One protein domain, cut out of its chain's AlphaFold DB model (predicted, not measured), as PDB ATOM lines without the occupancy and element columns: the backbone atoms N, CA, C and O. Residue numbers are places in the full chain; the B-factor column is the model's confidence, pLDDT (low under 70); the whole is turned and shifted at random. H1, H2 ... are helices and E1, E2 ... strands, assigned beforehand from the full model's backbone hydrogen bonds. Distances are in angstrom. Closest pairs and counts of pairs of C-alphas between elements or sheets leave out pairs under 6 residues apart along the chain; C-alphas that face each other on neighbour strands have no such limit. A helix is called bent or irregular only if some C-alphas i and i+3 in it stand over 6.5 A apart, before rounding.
ATOM      1  N   GLN A  10     -48.224  16.577  33.582       40.47
ATOM      2  CA  GLN A  10     -49.205  16.512  34.668       40.47
ATOM      3  C   GLN A  10     -48.563  16.466  36.058       40.47
ATOM      4  O   GLN A  10     -49.166  16.929  37.035       40.47
ATOM      5  N   ARG A  11     -47.341  15.936  36.169       42.50
ATOM      6  CA  ARG A  11     -46.672  15.737  37.461       42.50
ATOM      7  C   ARG A  11     -46.001  17.013  37.968       42.50
ATOM      8  O   ARG A  11     -46.065  17.300  39.162       42.50
ATOM      9  N   VAL A  12     -45.435  17.813  37.065       44.53
ATOM     10  CA  VAL A  12     -44.720  19.058  37.403       44.53
ATOM     11  C   VAL A  12     -45.702  20.202  37.664       44.53
ATOM     12  O   VAL A  12     -45.590  20.916  38.663       44.53
ATOM     13  N   VAL A  13     -46.758  20.309  36.854       42.81
ATOM     14  CA  VAL A  13     -47.792  21.344  37.012       42.81
ATOM     15  C   VAL A  13     -48.580  21.184  38.317       42.81
ATOM     16  O   VAL A  13     -48.926  22.187  38.939       42.81
ATOM     17  N   LYS A  14     -48.823  19.956  38.803       43.59
ATOM     18  CA  LYS A  14     -49.487  19.738  40.105       43.59
ATOM     19  C   LYS A  14     -48.683  20.288  41.291       43.59
ATOM     20  O   LYS A  14     -49.294  20.726  42.262       43.59
ATOM     21  N   ARG A  15     -47.346  20.319  41.211       43.94
ATOM     22  CA  ARG A  15     -46.484  20.902  42.256       43.94
ATOM     23  C   ARG A  15     -46.447  22.436  42.213       43.94
ATOM     24  O   ARG A  15     -46.335  23.057  43.264       43.94
ATOM     25  N   HIS A  16     -46.588  23.051  41.036       41.34
ATOM     26  CA  HIS A  16     -46.478  24.510  40.861       41.34
ATOM     27  C   HIS A  16     -47.802  25.274  40.708       41.34
ATOM     28  O   HIS A  16     -47.821  26.494  40.862       41.34
ATOM     29  N   ARG A  17     -48.939  24.594  40.504       37.19
ATOM     30  CA  ARG A  17     -50.273  25.222  40.409       37.19
ATOM     31  C   ARG A  17     -50.747  25.970  41.661       37.19
ATOM     32  O   ARG A  17     -51.780  26.625  41.590       37.19
ATOM     33  N   ARG A  18     -50.023  25.914  42.784       42.06
ATOM     34  CA  ARG A  18     -50.386  26.668  43.997       42.06
ATOM     35  C   ARG A  18     -50.233  28.190  43.866       42.06
ATOM     36  O   ARG A  18     -50.852  28.885  44.658       42.06
ATOM     37  N   ASN A  19     -49.501  28.703  42.870       40.59
ATOM     38  CA  ASN A  19     -49.104  30.122  42.844       40.59
ATOM     39  C   ASN A  19     -49.672  30.978  41.697       40.59
ATOM     40  O   ASN A  19     -49.184  32.081  41.485       40.59
ATOM     41  N   GLY A  20     -50.687  30.527  40.951       39.50
ATOM     42  CA  GLY A  20     -51.446  31.403  40.033       39.50
ATOM     43  C   GLY A  20     -50.671  32.056  38.869       39.50
ATOM     44  O   GLY A  20     -51.264  32.790  38.088       39.50
ATOM     45  N   SER A  21     -49.373  31.788  38.707       41.22
ATOM     46  CA  SER A  21     -48.546  32.374  37.653       41.22
ATOM     47  C   SER A  21     -48.702  31.609  36.341       41.22
ATOM     48  O   SER A  21     -48.458  30.399  36.290       41.22
ATOM     49  N   SER A  22     -49.040  32.313  35.262       48.22
ATOM     50  CA  SER A  22     -48.958  31.828  33.883       48.22
ATOM     51  C   SER A  22     -47.492  31.653  33.463       48.22
ATOM     52  O   SER A  22     -46.954  32.478  32.731       48.22
ATOM     53  N   ARG A  23     -46.817  30.616  33.968       55.34
ATOM     54  CA  ARG A  23     -45.442  30.292  33.565       55.34
ATOM     55  C   ARG A  23     -45.445  29.537  32.239       55.34
ATOM     56  O   ARG A  23     -46.179  28.561  32.068       55.34
ATOM     57  N   TRP A  24     -44.648  30.035  31.302       59.09
ATOM     58  CA  TRP A  24     -44.541  29.542  29.926       59.09
ATOM     59  C   TRP A  24     -43.434  28.485  29.780       59.09
ATOM     60  O   TRP A  24     -43.516  27.641  28.887       59.09
ATOM     61  N   GLY A  25     -42.481  28.480  30.705       58.06
ATOM     62  CA  GLY A  25     -41.478  27.454  30.944       58.06
ATOM     63  C   GLY A  25     -41.107  27.448  32.429       58.06
ATOM     64  O   GLY A  25     -41.586  28.291  33.195       58.06
ATOM     65  N   VAL A  26     -40.359  26.433  32.852       62.69
ATOM     66  CA  VAL A  26     -39.681  26.376  34.148       62.69
ATOM     67  C   VAL A  26     -38.364  25.626  33.984       62.69
ATOM     68  O   VAL A  26     -38.338  24.497  33.487       62.69
ATOM     69  N   THR A  27     -37.304  26.218  34.516       57.00
ATOM     70  CA  THR A  27     -36.022  25.561  34.762       57.00
ATOM     71  C   THR A  27     -35.998  24.930  36.153       57.00
ATOM     72  O   THR A  27     -36.223  25.587  37.171       57.00
ATOM     73  N   LEU A  28     -35.717  23.630  36.208       60.41
ATOM     74  CA  LEU A  28     -35.452  22.878  37.431       60.41
ATOM     75  C   LEU A  28     -33.941  22.691  37.572       60.41
ATOM     76  O   LEU A  28     -33.357  21.763  37.010       60.41
ATOM     77  N   PHE A  29     -33.320  23.589  38.332       52.28
ATOM     78  CA  PHE A  29     -31.873  23.645  38.539       52.28
ATOM     79  C   PHE A  29     -31.284  22.370  39.145       52.28
ATOM     80  O   PHE A  29     -30.307  21.836  38.623       52.28
ATOM     81  N   GLU A  30     -31.906  21.857  40.211       47.84
ATOM     82  CA  GLU A  30     -31.449  20.647  40.914       47.84
ATOM     83  C   GLU A  30     -31.431  19.419  39.992       47.84
ATOM     84  O   GLU A  30     -30.536  18.581  40.078       47.84
ATOM     85  N   ASP A  31     -32.380  19.360  39.055       49.69
ATOM     86  CA  ASP A  31     -32.548  18.247  38.124       49.69
ATOM     87  C   ASP A  31     -31.870  18.475  36.761       49.69
ATOM     88  O   ASP A  31     -31.905  17.578  35.916       49.69
ATOM     89  N   LYS A  32     -31.277  19.657  36.518       54.00
ATOM     90  CA  LYS A  32     -30.759  20.110  35.209       54.00
ATOM     91  C   LYS A  32     -31.773  19.940  34.067       54.00
ATOM     92  O   LYS A  32     -31.416  19.496  32.975       54.00
ATOM     93  N   LYS A  33     -33.043  20.273  34.318       58.00
ATOM     94  CA  LYS A  33     -34.145  20.101  33.354       58.00
ATOM     95  C   LYS A  33     -34.792  21.428  33.001       58.00
ATOM     96  O   LYS A  33     -35.066  22.230  33.885       58.00
ATOM     97  N   ILE A  34     -35.112  21.598  31.722       60.44
ATOM     98  CA  ILE A  34     -35.964  22.681  31.228       60.44
ATOM     99  C   ILE A  34     -37.295  22.063  30.821       60.44
ATOM    100  O   ILE A  34     -37.337  21.070  30.096       60.44
ATOM    101  N   ILE A  35     -38.387  22.632  31.318       63.38
ATOM    102  CA  ILE A  35     -39.742  22.184  31.016       63.38
ATOM    103  C   ILE A  35     -40.465  23.336  30.351       63.38
ATOM    104  O   ILE A  35     -40.720  24.363  30.973       63.38
ATOM    105  N   ILE A  36     -40.843  23.145  29.097       63.62
ATOM    106  CA  ILE A  36     -41.586  24.140  28.331       63.62
ATOM    107  C   ILE A  36     -43.041  23.703  28.301       63.62
ATOM    108  O   ILE A  36     -43.347  22.548  28.022       63.62
ATOM    109  N   CYS A  37     -43.959  24.618  28.608       60.66
ATOM    110  CA  CYS A  37     -45.386  24.332  28.536       60.66
ATOM    111  C   CYS A  37     -45.847  24.431  27.072       60.66
ATOM    112  O   CYS A  37     -45.954  25.563  26.567       60.66
ATOM    113  N   PRO A  38     -46.187  23.312  26.394       53.25
ATOM    114  CA  PRO A  38     -46.789  23.383  25.074       53.25
ATOM    115  C   PRO A  38     -48.186  23.987  25.228       53.25
ATOM    116  O   PRO A  38     -49.092  23.384  25.806       53.25
ATOM    117  N   ARG A  39     -48.376  25.213  24.743       54.81
ATOM    118  CA  ARG A  39     -49.724  25.714  24.460       54.81
ATOM    119  C   ARG A  39     -50.026  25.403  23.005       54.81
ATOM    120  O   ARG A  39     -49.162  25.592  22.154       54.81
ATOM    121  N   LYS A  40     -51.258  24.965  22.725       49.66
ATOM    122  CA  LYS A  40     -51.790  24.970  21.358       49.66
ATOM    123  C   LYS A  40     -51.640  26.404  20.825       49.66
ATOM    124  O   LYS A  40     -52.123  27.320  21.488       49.66
ATOM    125  N   ASN A  41     -50.963  26.579  19.690       57.09
ATOM    126  CA  ASN A  41     -50.799  27.843  18.951       57.09
ATOM    127  C   ASN A  41     -49.640  28.768  19.374       57.09
ATOM    128  O   ASN A  41     -49.771  29.986  19.250       57.09
ATOM    129  N   ARG A  42     -48.508  28.246  19.861       63.97
ATOM    130  CA  ARG A  42     -47.290  29.075  19.876       63.97
ATOM    131  C   ARG A  42     -46.681  29.134  18.482       63.97
ATOM    132  O   ARG A  42     -46.541  28.093  17.849       63.97
ATOM    133  N   ILE A  43     -46.289  30.331  18.057       72.38
ATOM    134  CA  ILE A  43     -45.412  30.492  16.895       72.38
ATOM    135  C   ILE A  43     -43.979  30.113  17.290       72.38
ATOM    136  O   ILE A  43     -43.595  30.259  18.453       72.38
ATOM    137  N   GLU A  44     -43.196  29.629  16.333       73.38
ATOM    138  CA  GLU A  44     -41.830  29.128  16.544       73.38
ATOM    139  C   GLU A  44     -40.943  30.097  17.316       73.38
ATOM    140  O   GLU A  44     -40.256  29.699  18.255       73.38
ATOM    141  N   GLU A  45     -41.020  31.383  16.982       75.88
ATOM    142  CA  GLU A  45     -40.232  32.421  17.642       75.88
ATOM    143  C   GLU A  45     -40.501  32.477  19.147       75.88
ATOM    144  O   GLU A  45     -39.565  32.608  19.927       75.88
ATOM    145  N   GLN A  46     -41.747  32.273  19.585       80.38
ATOM    146  CA  GLN A  46     -42.099  32.250  21.010       80.38
ATOM    147  C   GLN A  46     -41.616  30.984  21.726       80.38
ATOM    148  O   GLN A  46     -41.434  30.993  22.946       80.38
ATOM    149  N   LEU A  47     -41.472  29.868  21.005       79.38
ATOM    150  CA  LEU A  47     -40.904  28.638  21.557       79.38
ATOM    151  C   LEU A  47     -39.398  28.781  21.726       79.38
ATOM    152  O   LEU A  47     -38.901  28.537  22.822       79.38
ATOM    153  N   ILE A  48     -38.704  29.235  20.683       83.19
ATOM    154  CA  ILE A  48     -37.259  29.483  20.707       83.19
ATOM    155  C   ILE A  48     -36.920  30.500  21.793       83.19
ATOM    156  O   ILE A  48     -36.034  30.245  22.599       83.19
ATOM    157  N   ASP A  49     -37.680  31.593  21.877       87.38
ATOM    158  CA  ASP A  49     -37.548  32.593  22.933       87.38
ATOM    159  C   ASP A  49     -37.607  31.975  24.334       87.38
ATOM    160  O   ASP A  49     -36.719  32.186  25.154       87.38
ATOM    161  N   THR A  50     -38.620  31.140  24.585       85.25
ATOM    162  CA  THR A  50     -38.774  30.470  25.882       85.25
ATOM    163  C   THR A  50     -37.639  29.482  26.141       85.25
ATOM    164  O   THR A  50     -37.145  29.422  27.260       85.25
ATOM    165  N   ILE A  51     -37.210  28.710  25.136       83.06
ATOM    166  CA  ILE A  51     -36.094  27.763  25.282       83.06
ATOM    167  C   ILE A  51     -34.824  28.512  25.685       83.06
ATOM    168  O   ILE A  51     -34.203  28.169  26.687       83.06
ATOM    169  N   VAL A  52     -34.463  29.547  24.923       85.25
ATOM    170  CA  VAL A  52     -33.246  30.334  25.152       85.25
ATOM    171  C   VAL A  52     -33.302  31.027  26.514       85.25
ATOM    172  O   VAL A  52     -32.311  31.021  27.240       85.25
ATOM    173  N   HIS A  53     -34.462  31.561  26.901       87.94
ATOM    174  CA  HIS A  53     -34.651  32.206  28.197       87.94
ATOM    175  C   HIS A  53     -34.401  31.252  29.374       87.94
ATOM    176  O   HIS A  53     -33.672  31.575  30.312       87.94
ATOM    177  N   GLU A  54     -34.968  30.050  29.309       82.56
ATOM    178  CA  GLU A  54     -34.776  29.030  30.340       82.56
ATOM    179  C   GLU A  54     -33.338  28.475  30.329       82.56
ATOM    180  O   GLU A  54     -32.773  28.212  31.387       82.56
ATOM    181  N   GLU A  55     -32.691  28.356  29.162       82.38
ATOM    182  CA  GLU A  55     -31.265  28.001  29.079       82.38
ATOM    183  C   GLU A  55     -30.364  29.050  29.736       82.38
ATOM    184  O   GLU A  55     -29.419  28.683  30.436       82.38
ATOM    185  N   ILE A  56     -30.655  30.339  29.545       82.75
ATOM    186  CA  ILE A  56     -29.913  31.427  30.187       82.75
ATOM    187  C   ILE A  56     -30.050  31.329  31.699       82.75
ATOM    188  O   ILE A  56     -29.029  31.323  32.381       82.75
ATOM    189  N   HIS A  57     -31.271  31.170  32.212       82.12
ATOM    190  CA  HIS A  57     -31.482  30.953  33.643       82.12
ATOM    191  C   HIS A  57     -30.722  29.725  34.130       82.12
ATOM    192  O   HIS A  57     -30.032  29.815  35.136       82.12
ATOM    193  N   ALA A  58     -30.756  28.608  33.395       77.81
ATOM    194  CA  ALA A  58     -30.042  27.379  33.746       77.81
ATOM    195  C   ALA A  58     -28.513  27.543  33.821       77.81
ATOM    196  O   ALA A  58     -27.869  26.856  34.618       77.81
ATOM    197  N   VAL A  59     -27.926  28.398  32.979       78.81
ATOM    198  CA  VAL A  59     -26.477  28.661  32.941       78.81
ATOM    199  C   VAL A  59     -26.069  29.749  33.939       78.81
ATOM    200  O   VAL A  59     -25.003  29.626  34.541       78.81
ATOM    201  N   PHE A  60     -26.913  30.762  34.134       81.44
ATOM    202  CA  PHE A  60     -26.674  31.944  34.964       81.44
ATOM    203  C   PHE A  60     -27.793  32.105  36.013       81.44
ATOM    204  O   PHE A  60     -28.610  33.023  35.914       81.44
ATOM    205  N   PRO A  61     -27.874  31.213  37.021       80.31
ATOM    206  CA  PRO A  61     -28.934  31.233  38.038       80.31
ATOM    207  C   PRO A  61     -28.985  32.522  38.872       80.31
ATOM    208  O   PRO A  61     -29.981  32.790  39.542       80.31
ATOM    209  N   GLU A  62     -27.899  33.291  38.891       84.25
ATOM    210  CA  GLU A  62     -27.786  34.569  39.581       84.25
ATOM    211  C   GLU A  62     -28.397  35.744  38.807       84.25
ATOM    212  O   GLU A  62     -28.606  36.805  39.401       84.25
ATOM    213  N   PHE A  63     -28.685  35.574  37.513       85.88
ATOM    214  CA  PHE A  63     -29.275  36.636  36.705       85.88
ATOM    215  C   PHE A  63     -30.702  36.908  37.156       85.88
ATOM    216  O   PHE A  63     -31.536  36.011  37.296       85.88
ATOM    217  N   ASN A  64     -31.010  38.185  37.349       91.38
ATOM    218  CA  ASN A  64     -32.394  38.591  37.524       91.38
ATOM    219  C   ASN A  64     -33.134  38.571  36.176       91.38
ATOM    220  O   ASN A  64     -32.528  38.515  35.105       91.38
ATOM    221  N   GLU A  65     -34.463  38.680  36.213       88.62
ATOM    222  CA  GLU A  65     -35.262  38.568  34.987       88.62
ATOM    223  C   GLU A  65     -34.937  39.609  33.919       88.62
ATOM    224  O   GLU A  65     -35.042  39.335  32.725       88.62
ATOM    225  N   ARG A  66     -34.511  40.809  34.319       92.19
ATOM    226  CA  ARG A  66     -34.140  41.854  33.363       92.19
ATOM    227  C   ARG A  66     -32.844  41.501  32.637       92.19
ATOM    228  O   ARG A  66     -32.750  41.730  31.435       92.19
ATOM    229  N   GLU A  67     -31.864  40.964  33.358       89.94
ATOM    230  CA  GLU A  67     -30.583  40.520  32.797       89.94
ATOM    231  C   GLU A  67     -30.777  39.314  31.877       89.94
ATOM    232  O   GLU A  67     -30.317  39.330  30.734       89.94
ATOM    233  N   ALA A  68     -31.536  38.316  32.337       88.31
ATOM    234  CA  ALA A  68     -31.855  37.131  31.550       88.31
ATOM    235  C   ALA A  68     -32.614  37.493  30.266       88.31
ATOM    236  O   ALA A  68     -32.247  37.034  29.184       88.31
ATOM    237  N   ARG A  69     -33.624  38.371  30.349       93.19
ATOM    238  CA  ARG A  69     -34.387  38.857  29.187       93.19
ATOM    239  C   ARG A  69     -33.504  39.585  28.176       93.19
ATOM    240  O   ARG A  69     -33.541  39.228  27.004       93.19
ATOM    241  N   ALA A  70     -32.671  40.529  28.622       91.38
ATOM    242  CA  ALA A  70     -31.788  41.285  27.731       91.38
ATOM    243  C   ALA A  70     -30.819  40.374  26.960       91.38
ATOM    244  O   ALA A  70     -30.592  40.571  25.767       91.38
ATOM    245  N   LEU A  71     -30.274  39.354  27.627       89.75
ATOM    246  CA  LEU A  71     -29.415  38.372  26.975       89.75
ATOM    247  C   LEU A  71     -30.210  37.441  26.044       89.75
ATOM    248  O   LEU A  71     -29.713  37.095  24.975       89.75
ATOM    249  N   THR A  72     -31.443  37.078  26.416       90.50
ATOM    250  CA  THR A  72     -32.342  36.265  25.579       90.50
ATOM    251  C   THR A  72     -32.610  36.971  24.254       90.50
ATOM    252  O   THR A  72     -32.414  36.365  23.204       90.50
ATOM    253  N   ASP A  73     -32.993  38.251  24.298       90.12
ATOM    254  CA  ASP A  73     -33.267  39.064  23.106       90.12
ATOM    255  C   ASP A  73     -32.051  39.087  22.171       90.12
ATOM    256  O   ASP A  73     -32.149  38.704  21.005       90.12
ATOM    257  N   ALA A  74     -30.878  39.433  22.713       90.12
ATOM    258  CA  ALA A  74     -29.638  39.505  21.945       90.12
ATOM    259  C   ALA A  74     -29.260  38.161  21.297       90.12
ATOM    260  O   ALA A  74     -28.823  38.122  20.145       90.12
ATOM    261  N   LEU A  75     -29.437  37.046  22.015       88.00
ATOM    262  CA  LEU A  75     -29.163  35.716  21.476       88.00
ATOM    263  C   LEU A  75     -30.158  35.343  20.382       88.00
ATOM    264  O   LEU A  75     -29.720  34.976  19.295       88.00
ATOM    265  N   VAL A  76     -31.463  35.463  20.628       88.88
ATOM    266  CA  VAL A  76     -32.511  35.080  19.666       88.88
ATOM    267  C   VAL A  76     -32.398  35.869  18.361       88.88
ATOM    268  O   VAL A  76     -32.570  35.284  17.286       88.88
ATOM    269  N   GLU A  77     -32.066  37.161  18.430       89.81
ATOM    270  CA  GLU A  77     -31.808  38.005  17.254       89.81
ATOM    271  C   GLU A  77     -30.568  37.557  16.468       89.81
ATOM    272  O   GLU A  77     -30.550  37.641  15.241       89.81
ATOM    273  N   SER A  78     -29.545  37.042  17.157       88.81
ATOM    274  CA  SER A  78     -28.303  36.576  16.528       88.81
ATOM    275  C   SER A  78     -28.399  35.187  15.881       88.81
ATOM    276  O   SER A  78     -27.510  34.813  15.112       88.81
ATOM    277  N   LEU A  79     -29.450  34.412  16.177       86.50
ATOM    278  CA  LEU A  79     -29.610  33.055  15.649       86.50
ATOM    279  C   LEU A  79     -30.011  33.065  14.172       86.50
ATOM    280  O   LEU A  79     -31.008  33.675  13.774       86.50
ATOM    281  N   THR A  80     -29.301  32.278  13.366       89.88
ATOM    282  CA  THR A  80     -29.707  31.990  11.986       89.88
ATOM    283  C   THR A  80     -30.953  31.090  11.952       89.88
ATOM    284  O   THR A  80     -31.216  30.364  12.918       89.88
ATOM    285  N   PRO A  81     -31.715  31.063  10.840       86.75
ATOM    286  CA  PRO A  81     -32.856  30.156  10.689       86.75
ATOM    287  C   PRO A  81     -32.515  28.680  10.953       86.75
ATOM    288  O   PRO A  81     -33.264  27.988  11.640       86.75
ATOM    289  N   ASP A  82     -31.350  28.209  10.503       84.62
ATOM    290  CA  ASP A  82     -30.908  26.827  10.740       84.62
ATOM    291  C   ASP A  82     -30.626  26.549  12.222       84.62
ATOM    292  O   ASP A  82     -30.922  25.468  12.733       84.62
ATOM    293  N   GLN A  83     -30.075  27.527  12.945       81.62
ATOM    294  CA  GLN A  83     -29.851  27.409  14.386       81.62
ATOM    295  C   GLN A  83     -31.172  27.419  15.159       81.62
ATOM    296  O   GLN A  83     -31.340  26.628  16.087       81.62
ATOM    297  N   LYS A  84     -32.125  28.262  14.746       81.12
ATOM    298  CA  LYS A  84     -33.496  28.284  15.274       81.12
ATOM    299  C   LYS A  84     -34.188  26.931  15.079       81.12
ATOM    300  O   LYS A  84     -34.753  26.390  16.026       81.12
ATOM    301  N   ARG A  85     -34.054  26.330  13.894       78.50
ATOM    302  CA  ARG A  85     -34.581  24.989  13.601       78.50
ATOM    303  C   ARG A  85     -33.933  23.912  14.463       78.50
ATOM    304  O   ARG A  85     -34.632  23.113  15.072       78.50
ATOM    305  N   LYS A  86     -32.609  23.954  14.614       79.12
ATOM    306  CA  LYS A  86     -31.879  23.034  15.495       79.12
ATOM    307  C   LYS A  86     -32.353  23.119  16.948       79.12
ATOM    308  O   LYS A  86     -32.394  22.096  17.626       79.12
ATOM    309  N   TYR A  87     -32.705  24.311  17.429       75.12
ATOM    310  CA  TYR A  87     -33.312  24.487  18.748       75.12
ATOM    311  C   TYR A  87     -34.656  23.762  18.863       75.12
ATOM    312  O   TYR A  87     -34.895  23.081  19.852       75.12
ATOM    313  N   LEU A  88     -35.518  23.846  17.855       73.75
ATOM    314  CA  LEU A  88     -36.798  23.135  17.864       73.75
ATOM    315  C   LEU A  88     -36.603  21.608  17.796       73.75
ATOM    316  O   LEU A  88     -37.176  20.886  18.616       73.75
ATOM    317  N   ASP A  89     -35.715  21.138  16.914       70.12
ATOM    318  CA  ASP A  89     -35.400  19.713  16.731       70.12
ATOM    319  C   ASP A  89     -34.833  19.082  18.014       70.12
ATOM    320  O   ASP A  89     -35.251  18.000  18.429       70.12
ATOM    321  N   LEU A  90     -33.894  19.768  18.683       65.69
ATOM    322  CA  LEU A  90     -33.274  19.288  19.926       65.69
ATOM    323  C   LEU A  90     -34.294  19.072  21.044       65.69
ATOM    324  O   LEU A  90     -34.121  18.174  21.868       65.69
ATOM    325  N   TYR A  91     -35.338  19.896  21.080       65.81
ATOM    326  CA  TYR A  91     -36.351  19.881  22.128       65.81
ATOM    327  C   TYR A  91     -37.613  19.092  21.736       65.81
ATOM    328  O   TYR A  91     -38.579  19.075  22.498       65.81
ATOM    329  N   GLY A  92     -37.586  18.388  20.596       62.00
ATOM    330  CA  GLY A  92     -38.661  17.494  20.158       62.00
ATOM    331  C   GLY A  92     -39.935  18.223  19.726       62.00
ATOM    332  O   GLY A  92     -41.029  17.681  19.886       62.00
TER     333      GLY A  92
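What this domain is: This is residues 10 to 92 of the 97 residues of an uncharacterized protein of Candidatus Roizmanbacteria bacterium RIFCSPHIGHO2_12_FULL_33_9 (UniProt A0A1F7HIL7). One longer helix, H2, makes the middle of a small domain, with the hairpin of two short strands E1 and E2 packed on one side of it, H3 crossing another side, and H4 crossing its first half. H1 lies off beyond the hairpin, on the far side from H2, and touches no helix. The 83 printed residues, with four named helices and two named strands in the order H1, E1, E2, H2, H3, H4, are mostly helix. The whole is compact, with a radius of gyration of the C-alphas of 13.1 A and spans of 38 by 31 by 22 A.

How they stand to each other: H1, residues 10 to 19, is irregular, with C-alphas 15 and 18 7.2 A apart; 2 of its 6 O i to N i+4 pairs and 3 of its 7 O i to N i+3 pairs are within hydrogen-bond range. E1, residues 25 to 28, and E2, residues 33 to 36, form an antiparallel hairpin, with N 26 and O 35 2.8 A apart, within hydrogen-bond range. H2, residues 44 to 59, comes closest to E1 at the C-alphas of Thr 27 and Glu 54, 5.8 A apart. H3, residues 65 to 78, touches H2, closest at the C-alphas of His 53 and Thr 72, 5.4 A, at a steep tilt of 54 degrees, opposite ways. H4, residues 81 to 90, touches residues 44 to 51 of H2 alone, closest at the C-alphas of Ile 48 and Tyr 87, 6.7 A. H2 and H4 run the same way at a steep tilt of 68 degrees, only just short of about perpendicular. H3 and H4 are only just apart, at 8.2 A. In H2, H3 and H4 every O i to N i+4 pair is within range.

Where its parts are: H1 begins at C-alpha 10, (-49.205, 16.512, 34.668), and is 15.9 A long. E1 is 10.0 A and E2 9.8 A long. H2 is 22.5 A, H3 19.8 A and H4 14.3 A long, and H4 ends at C-alpha 90, (-33.274, 19.288, 19.926).

The domain as a whole: The C-alphas farthest apart, those of Arg 18 and Asp 82, are 38.5 A apart. The printed part has no cut and no long link. The model's pLDDT is under 70 at residues 10 to 42 and 90 to 92.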